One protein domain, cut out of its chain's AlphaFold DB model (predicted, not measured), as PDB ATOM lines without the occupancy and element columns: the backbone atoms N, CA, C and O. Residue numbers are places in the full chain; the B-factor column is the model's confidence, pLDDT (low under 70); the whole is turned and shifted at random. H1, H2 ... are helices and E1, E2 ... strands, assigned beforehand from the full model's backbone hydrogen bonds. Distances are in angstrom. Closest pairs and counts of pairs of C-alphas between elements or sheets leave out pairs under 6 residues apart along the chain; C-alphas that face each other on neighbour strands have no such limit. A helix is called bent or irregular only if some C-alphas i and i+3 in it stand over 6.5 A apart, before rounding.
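What this domain is: This is residues 23 to 86 of the 88 residues of an uncharacterized protein of Mucilaginibacter gossypii (UniProt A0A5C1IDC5). A small twisted sheet of four strands, E1 to E4, has one long helix, H1, set as an arm off its E1 edge; H1 and E1 make a V, and residues 23 to 37 stick out from the sheet. The 64 printed residues run H1 E1 E2 E3 E4, and the sheet has that same strand order, antiparallel throughout. The class is mixed, helices and strands. The whole is loose, with a radius of gyration of the C-alphas of 13.5 A and spans of 33 by 30 by 22 A.

How they stand to each other: Start with the inner strands E2, residues 62 to 66, and E3, residues 71 to 76: this hairpin has N 65 and O 72 at 2.8 A. On the other side of E2 look for edge strand E1, residues 49 to 51, where N 49 and O 66 are 2.9 A apart. The other neighbour of E3 is edge strand E4, residues 82 to 86, antiparallel to it, with N 75 and O 83 at 2.9 A. These strands form a meander, each the antiparallel neighbour of the one before; E1 and E4 are apart. The sheet is only just strongly twisted, its C-alphas up to 4.5 A off the best plane. H1, residues 24 to 44, only grazes the sheet with residues 38 to 43; its closest C-alphas to E1 are Thr 42 and Leu 49, 7.3 A. In H1, 15 of 17 O i to N i+4 pairs are within hydrogen-bond range.

Where its parts are: Find C-alpha 71 at (198.199, 297.560, 362.361); E3 runs 15.6 A from there. E2 spans 13.0 A, E1 6.6 A, and E4 12.1 A to C-alpha 86 at (191.714, 291.776, 362.068). H1 begins at C-alpha 24 (200.582, 316.472, 345.225) and spans 28.5 A; it is irregular, with C-alphas 30 and 33 7.2 A apart, and has a kink of 50 degrees near residue 31.

The domain as a whole: The C-alphas farthest apart, Glu 26 and Ile 85, are 35.1 A apart. The printed part has no cut and no long link, and no printed residue is under 70 in pLDDT.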
ATOM      1  N   SER A  23     199.970 321.147 343.854       93.19
ATOM      2  CA  SER A  23     200.287 319.807 343.353       93.19
ATOM      3  C   SER A  23     200.400 318.807 344.515       93.19
ATOM      4  O   SER A  23     200.522 319.191 345.683       93.19
ATOM      5  N   ALA A  24     200.396 317.508 344.209       91.88
ATOM      6  CA  ALA A  24     200.582 316.472 345.225       91.88
ATOM      7  C   ALA A  24     201.926 316.624 345.966       91.88
ATOM      8  O   ALA A  24     201.998 316.437 347.182       91.88
ATOM      9  N   GLU A  25     202.980 317.011 345.249       92.75
ATOM     10  CA  GLU A  25     204.317 317.252 345.789       92.75
ATOM     11  C   GLU A  25     204.336 318.492 346.689       92.75
ATOM     12  O   GLU A  25     204.797 318.408 347.825       92.75
ATOM     13  N   GLU A  26     203.770 319.614 346.231       92.62
ATOM     14  CA  GLU A  26     203.680 320.847 347.023       92.62
ATOM     15  C   GLU A  26     202.860 320.636 348.307       92.62
ATOM     16  O   GLU A  26     203.227 321.115 349.385       92.62
ATOM     17  N   LEU A  27     201.755 319.892 348.210       92.81
ATOM     18  CA  LEU A  27     200.932 319.534 349.360       92.81
ATOM     19  C   LEU A  27     201.711 318.643 350.335       92.81
ATOM     20  O   LEU A  27     201.687 318.894 351.540       92.81
ATOM     21  N   SER A  28     202.433 317.641 349.829       92.06
ATOM     22  CA  SER A  28     203.283 316.761 350.636       92.06
ATOM     23  C   SER A  28     204.368 317.544 351.380       92.06
ATOM     24  O   SER A  28     204.501 317.415 352.600       92.06
ATOM     25  N   GLU A  29     205.093 318.427 350.690       92.25
ATOM     26  CA  GLU A  29     206.117 319.285 351.297       92.25
ATOM     27  C   GLU A  29     205.532 320.202 352.375       92.25
ATOM     28  O   GLU A  29     206.097 320.325 353.466       92.25
ATOM     29  N   ARG A  30     204.367 320.801 352.102       92.00
ATOM     30  CA  ARG A  30     203.662 321.664 353.054       92.00
ATOM     31  C   ARG A  30     203.189 320.902 354.291       92.00
ATOM     32  O   ARG A  30     203.261 321.446 355.394       92.00
ATOM     33  N   LEU A  31     202.690 319.676 354.126       92.12
ATOM     34  CA  LEU A  31     202.127 318.877 355.218       92.12
ATOM     35  C   LEU A  31     203.183 318.112 356.018       92.12
ATOM     36  O   LEU A  31     202.918 317.788 357.175       92.12
ATOM     37  N   LYS A  32     204.370 317.851 355.461       93.19
ATOM     38  CA  LYS A  32     205.422 317.045 356.102       93.19
ATOM     39  C   LYS A  32     205.739 317.461 357.550       93.19
ATOM     40  O   LYS A  32     205.712 316.580 358.409       93.19
ATOM     41  N   PRO A  33     205.954 318.753 357.885       92.81
ATOM     42  CA  PRO A  33     206.233 319.147 359.268       92.81
ATOM     43  C   PRO A  33     205.076 318.824 360.224       92.81
ATOM     44  O   PRO A  33     205.302 318.349 361.338       92.81
ATOM     45  N   THR A  34     203.837 319.045 359.778       92.19
ATOM     46  CA  THR A  34     202.627 318.739 360.552       92.19
ATOM     47  C   THR A  34     202.447 317.234 360.708       92.19
ATOM     48  O   THR A  34     202.198 316.766 361.813       92.19
ATOM     49  N   ALA A  35     202.634 316.461 359.639       91.06
ATOM     50  CA  ALA A  35     202.555 315.005 359.676       91.06
ATOM     51  C   ALA A  35     203.590 314.408 360.645       91.06
ATOM     52  O   ALA A  35     203.274 313.499 361.410       91.06
ATOM     53  N   ASP A  36     204.815 314.941 360.668       93.69
ATOM     54  CA  ASP A  36     205.857 314.523 361.609       93.69
ATOM     55  C   ASP A  36     205.529 314.904 363.063       93.69
ATOM     56  O   ASP A  36     205.804 314.130 363.983       93.69
ATOM     57  N   ALA A  37     204.919 316.071 363.297       94.62
ATOM     58  CA  ALA A  37     204.424 316.451 364.619       94.62
ATOM     59  C   ALA A  37     203.294 315.525 365.097       94.62
ATOM     60  O   ALA A  37     203.404 314.966 366.189       94.62
ATOM     61  N   VAL A  38     202.284 315.286 364.254       92.00
ATOM     62  CA  VAL A  38     201.137 314.417 364.561       92.00
ATOM     63  C   VAL A  38     201.593 312.986 364.839       92.00
ATOM     64  O   VAL A  38     201.216 312.430 365.863       92.00
ATOM     65  N   LYS A  39     202.472 312.400 364.012       91.44
ATOM     66  CA  LYS A  39     203.032 311.059 364.270       91.44
ATOM     67  C   LYS A  39     203.674 310.967 365.656       91.44
ATOM     68  O   LYS A  39     203.392 310.038 366.409       91.44
ATOM     69  N   ARG A  40     204.533 311.932 366.009       92.06
ATOM     70  CA  ARG A  40     205.223 311.941 367.310       92.06
ATOM     71  C   ARG A  40     204.250 312.082 368.478       92.06
ATOM     72  O   ARG A  40     204.404 311.370 369.464       92.06
ATOM     73  N   GLU A  41     203.279 312.983 368.372       94.06
ATOM     74  CA  GLU A  41     202.288 313.220 369.423       94.06
ATOM     75  C   GLU A  41     201.328 312.038 369.600       94.06
ATOM     76  O   GLU A  41     201.082 311.603 370.723       94.06
ATOM     77  N   THR A  42     200.819 311.479 368.504       92.94
ATOM     78  CA  THR A  42     199.940 310.308 368.546       92.94
ATOM     79  C   THR A  42     200.644 309.136 369.220       92.94
ATOM     80  O   THR A  42     200.088 308.523 370.131       92.94
ATOM     81  N   PHE A  43     201.898 308.859 368.852       88.38
ATOM     82  CA  PHE A  43     202.647 307.762 369.458       88.38
ATOM     83  C   PHE A  43     203.054 308.022 370.910       88.38
ATOM     84  O   PHE A  43     203.080 307.075 371.692       88.38
ATOM     85  N   SER A  44     203.337 309.266 371.311       90.69
ATOM     86  CA  SER A  44     203.660 309.566 372.716       90.69
ATOM     87  C   SER A  44     202.469 309.359 373.656       90.69
ATOM     88  O   SER A  44     202.660 309.116 374.846       90.69
ATOM     89  N   ARG A  45     201.245 309.399 373.117       93.94
ATOM     90  CA  ARG A  45     199.991 309.170 373.844       93.94
ATOM     91  C   ARG A  45     199.445 307.744 373.694       93.94
ATOM     92  O   ARG A  45     198.300 307.507 374.067       93.94
ATOM     93  N   ASN A  46     200.229 306.807 373.147       90.88
ATOM     94  CA  ASN A  46     199.786 305.448 372.794       90.88
ATOM     95  C   ASN A  46     198.531 305.423 371.894       90.88
ATOM     96  O   ASN A  46     197.707 304.513 371.985       90.88
ATOM     97  N   GLY A  47     198.367 306.437 371.043       93.44
ATOM     98  CA  GLY A  47     197.308 306.492 370.044       93.44
ATOM     99  C   GLY A  47     197.659 305.723 368.771       93.44
ATOM    100  O   GLY A  47     198.712 305.092 368.657       93.44
ATOM    101  N   TYR A  48     196.773 305.835 367.789       94.75
ATOM    102  CA  TYR A  48     196.933 305.282 366.450       94.75
ATOM    103  C   TYR A  48     196.622 306.342 365.394       94.75
ATOM    104  O   TYR A  48     195.941 307.334 365.666       94.75
ATOM    105  N   LEU A  49     197.128 306.129 364.182       95.12
ATOM    106  CA  LEU A  49     196.730 306.892 363.005       95.12
ATOM    107  C   LEU A  49     195.707 306.100 362.202       95.12
ATOM    108  O   LEU A  49     195.877 304.901 361.997       95.12
ATOM    109  N   THR A  50     194.674 306.789 361.733       94.94
ATOM    110  CA  THR A  50     193.636 306.213 360.878       94.94
ATOM    111  C   THR A  50     193.842 306.693 359.449       94.94
ATOM    112  O   THR A  50     193.915 307.900 359.214       94.94
ATOM    113  N   TYR A  51     193.935 305.770 358.494       94.75
ATOM    114  CA  TYR A  51     194.022 306.101 357.070       94.75
ATOM    115  C   TYR A  51     193.411 305.009 356.187       94.75
ATOM    116  O   TYR A  51     193.259 303.862 356.603       94.75
ATOM    117  N   PHE A  52     193.063 305.378 354.956       96.12
ATOM    118  CA  PHE A  52     192.606 304.447 353.929       96.12
ATOM    119  C   PHE A  52     193.800 303.961 353.098       96.12
ATOM    120  O   PHE A  52     194.599 304.777 352.636       96.12
ATOM    121  N   ASP A  53     193.899 302.651 352.883       95.94
ATOM    122  CA  ASP A  53     194.881 302.028 351.993       95.94
ATOM    123  C   ASP A  53     194.147 301.130 350.995       95.94
ATOM    124  O   ASP A  53     193.542 300.137 351.388       95.94
ATOM    125  N   GLN A  54     194.206 301.457 349.703       95.81
ATOM    126  CA  GLN A  54     193.486 300.726 348.656       95.81
ATOM    127  C   GLN A  54     193.944 299.264 348.505       95.81
ATOM    128  O   GLN A  54     193.179 298.434 348.019       95.81
ATOM    129  N   ALA A  55     195.173 298.923 348.905       95.94
ATOM    130  CA  ALA A  55     195.661 297.546 348.843       95.94
ATOM    131  C   ALA A  55     195.078 296.663 349.960       95.94
ATOM    132  O   ALA A  55     195.132 295.435 349.869       95.94
ATOM    133  N   ILE A  56     194.541 297.279 351.017       95.81
ATOM    134  CA  ILE A  56     194.120 296.601 352.246       95.81
ATOM    135  C   ILE A  56     192.614 296.755 352.477       95.81
ATOM    136  O   ILE A  56     191.939 295.787 352.833       95.81
ATOM    137  N   CYS A  57     192.095 297.967 352.298       97.06
ATOM    138  CA  CYS A  57     190.704 298.328 352.517       97.06
ATOM    139  C   CYS A  57     189.851 297.916 351.304       97.06
ATOM    140  O   CYS A  57     190.088 298.416 350.204       97.06
ATOM    141  N   PRO A  58     188.825 297.062 351.489       94.81
ATOM    142  CA  PRO A  58     187.903 296.690 350.415       94.81
ATOM    143  C   PRO A  58     187.150 297.885 349.814       94.81
ATOM    144  O   PRO A  58     186.910 297.929 348.610       94.81
ATOM    145  N   ASP A  59     186.777 298.844 350.660       95.44
ATOM    146  CA  ASP A  59     186.076 300.072 350.300       95.44
ATOM    147  C   ASP A  59     186.307 301.155 351.371       95.44
ATOM    148  O   ASP A  59     187.005 300.938 352.365       95.44
ATOM    149  N   THR A  60     185.718 302.335 351.173       93.56
ATOM    150  CA  THR A  60     185.899 303.508 352.041       93.56
ATOM    151  C   THR A  60     185.244 303.393 353.420       93.56
ATOM    152  O   THR A  60     185.464 304.270 354.254       93.56
ATOM    153  N   SER A  61     184.466 302.340 353.690       95.81
ATOM    154  CA  SER A  61     184.005 302.018 355.046       95.81
ATOM    155  C   SER A  61     185.098 301.356 355.884       95.81
ATOM    156  O   SER A  61     184.965 301.293 357.103       95.81
ATOM    157  N   TYR A  62     186.196 300.902 355.275       97.75
ATOM    158  CA  TYR A  62     187.322 300.308 355.988       97.75
ATOM    159  C   TYR A  62     188.480 301.285 356.131       97.75
ATOM    160  O   TYR A  62     188.814 302.036 355.214       97.75
ATOM    161  N   MET A  63     189.139 301.223 357.283       97.81
ATOM    162  CA  MET A  63     190.315 302.025 357.591       97.81
ATOM    163  C   MET A  63     191.381 301.162 358.256       97.81
ATOM    164  O   MET A  63     191.085 300.193 358.957       97.81
ATOM    165  N   VAL A  64     192.635 301.552 358.071       97.81
ATOM    166  CA  VAL A  64     193.764 301.024 358.828       97.81
ATOM    167  C   VAL A  64     193.941 301.874 360.076       97.81
ATOM    168  O   VAL A  64     194.084 303.090 359.981       97.81
ATOM    169  N   HIS A  65     193.948 301.237 361.243       97.00
ATOM    170  CA  HIS A  65     194.448 301.810 362.488       97.00
ATOM    171  C   HIS A  65     195.895 301.364 362.680       97.00
ATOM    172  O   HIS A  65     196.166 300.195 362.957       97.00
ATOM    173  N   GLU A  66     196.837 302.288 362.520       95.94
ATOM    174  CA  GLU A  66     198.263 302.030 362.702       95.94
ATOM    175  C   GLU A  66     198.733 302.532 364.063       95.94
ATOM    176  O   GLU A  66     198.817 303.737 364.321       95.94
ATOM    177  N   TYR A  67     199.043 301.572 364.926       94.19
ATOM    178  CA  TYR A  67     199.699 301.778 366.206       94.19
ATOM    179  C   TYR A  67     201.214 301.715 366.008       94.19
ATOM    180  O   TYR A  67     201.726 301.436 364.924       94.19
ATOM    181  N   ARG A  68     201.959 301.946 367.088       91.12
ATOM    182  CA  ARG A  68     203.423 301.872 367.059       91.12
ATOM    183  C   ARG A  68     203.952 300.460 366.771       91.12
ATOM    184  O   ARG A  68     205.035 300.327 366.213       91.12
ATOM    185  N   ASP A  69     203.229 299.434 367.204       93.12
ATOM    186  CA  ASP A  69     203.659 298.033 367.237       93.12
ATOM    187  C   ASP A  69     202.820 297.102 366.351       93.12
ATOM    188  O   ASP A  69     203.250 295.988 366.058       93.12
ATOM    189  N   LYS A  70     201.637 297.544 365.915       94.75
ATOM    190  CA  LYS A  70     200.713 296.748 365.101       94.75
ATOM    191  C   LYS A  70     199.851 297.615 364.193       94.75
ATOM    192  O   LYS A  70     199.677 298.813 364.423       94.75
ATOM    193  N   LYS A  71     199.242 296.973 363.200       97.19
ATOM    194  CA  LYS A  71     198.199 297.560 362.361       97.19
ATOM    195  C   LYS A  71     196.928 296.736 362.480       97.19
ATOM    196  O   LYS A  71     196.978 295.512 362.555       97.19
ATOM    197  N   GLU A  72     195.790 297.408 362.503       97.94
ATOM    198  CA  GLU A  72     194.474 296.783 362.563       97.94
ATOM    199  C   GLU A  72     193.645 297.262 361.377       97.94
ATOM    200  O   GLU A  72     193.643 298.448 361.050       97.94
ATOM    201  N   LEU A  73     192.919 296.347 360.745       98.25
ATOM    202  CA  LEU A  73     191.837 296.695 359.838       98.25
ATOM    203  C   LEU A  73     190.569 296.876 360.665       98.25
ATOM    204  O   LEU A  73     190.170 295.969 361.405       98.25
ATOM    205  N   VAL A  74     189.926 298.027 360.513       98.06
ATOM    206  CA  VAL A  74     188.639 298.328 361.139       98.06
ATOM    207  C   VAL A  74     187.608 298.689 360.080       98.06
ATOM    208  O   VAL A  74     187.956 299.201 359.017       98.06
ATOM    209  N   GLN A  75     186.339 298.449 360.386       97.88
ATOM    210  CA  GLN A  75     185.207 298.951 359.616       97.88
ATOM    211  C   GLN A  75     184.509 300.059 360.403       97.88
ATOM    212  O   GLN A  75     184.234 299.899 361.589       97.88
ATOM    213  N   ILE A  76     184.217 301.176 359.753       95.75
ATOM    214  CA  ILE A  76     183.464 302.290 360.314       95.75
ATOM    215  C   ILE A  76     181.987 302.084 359.973       95.75
ATOM    216  O   ILE A  76     181.631 301.987 358.799       95.75
ATOM    217  N   ASP A  77     181.135 301.984 360.994       93.38
ATOM    218  CA  ASP A  77     179.689 301.871 360.791       93.38
ATOM    219  C   ASP A  77     179.030 303.211 360.422       93.38
ATOM    220  O   ASP A  77     179.653 304.274 360.393       93.38
ATOM    221  N   ASP A  78     177.726 303.156 360.161       92.81
ATOM    222  CA  ASP A  78     176.876 304.305 359.845       92.81
ATOM    223  C   ASP A  78     176.822 305.370 360.957       92.81
ATOM    224  O   ASP A  78     176.466 306.521 360.702       92.81
ATOM    225  N   LYS A  79     177.210 305.011 362.185       94.00
ATOM    226  CA  LYS A  79     177.300 305.906 363.348       94.00
ATOM    227  C   LYS A  79     178.718 306.431 363.578       94.00
ATOM    228  O   LYS A  79     178.945 307.138 364.560       94.00
ATOM    229  N   GLY A  80     179.666 306.102 362.702       89.31
ATOM    230  CA  GLY A  80     181.065 306.503 362.821       89.31
ATOM    231  C   GLY A  80     181.858 305.696 363.852       89.31
ATOM    232  O   GLY A  80     182.957 306.105 364.230       89.31
ATOM    233  N   LYS A  81     181.332 304.566 364.339       94.38
ATOM    234  CA  LYS A  81     182.034 303.699 365.285       94.38
ATOM    235  C   LYS A  81     182.918 302.706 364.535       94.38
ATOM    236  O   LYS A  81     182.470 302.030 363.613       94.38
ATOM    237  N   ALA A  82     184.163 302.584 364.986       95.56
ATOM    238  CA  ALA A  82     185.100 301.591 364.481       95.56
ATOM    239  C   ALA A  82     184.837 300.203 365.088       95.56
ATOM    240  O   ALA A  82     184.791 300.040 366.311       95.56
ATOM    241  N   HIS A  83     184.724 299.201 364.221       97.12
ATOM    242  CA  HIS A  83     184.624 297.782 364.548       97.12
ATOM    243  C   HIS A  83     185.897 297.076 364.096       97.12
ATOM    244  O   HIS A  83     186.266 297.134 362.926       97.12
ATOM    245  N   PHE A  84     186.580 296.416 365.028       97.38
ATOM    246  CA  PHE A  84     187.788 295.652 364.727       97.38
ATOM    247  C   PHE A  84     187.469 294.446 363.835       97.38
ATOM    248  O   PHE A  84     186.564 293.673 364.145       97.38
ATOM    249  N   ILE A  85     188.246 294.273 362.764       97.88
ATOM    250  CA  ILE A  85     188.116 293.146 361.834       97.88
ATOM    251  C   ILE A  85     189.261 292.154 362.035       97.88
ATOM    252  O   ILE A  85     189.017 290.976 362.293       97.88
ATOM    253  N   LYS A  86     190.513 292.612 361.902       97.25
ATOM    254  CA  LYS A  86     191.714 291.776 362.068       97.25
ATOM    255  C   LYS A  86     192.981 292.605 362.276       97.25
ATOM    256  O   LYS A  86     193.021 293.780 361.922       97.25
TER     257      LYS A  86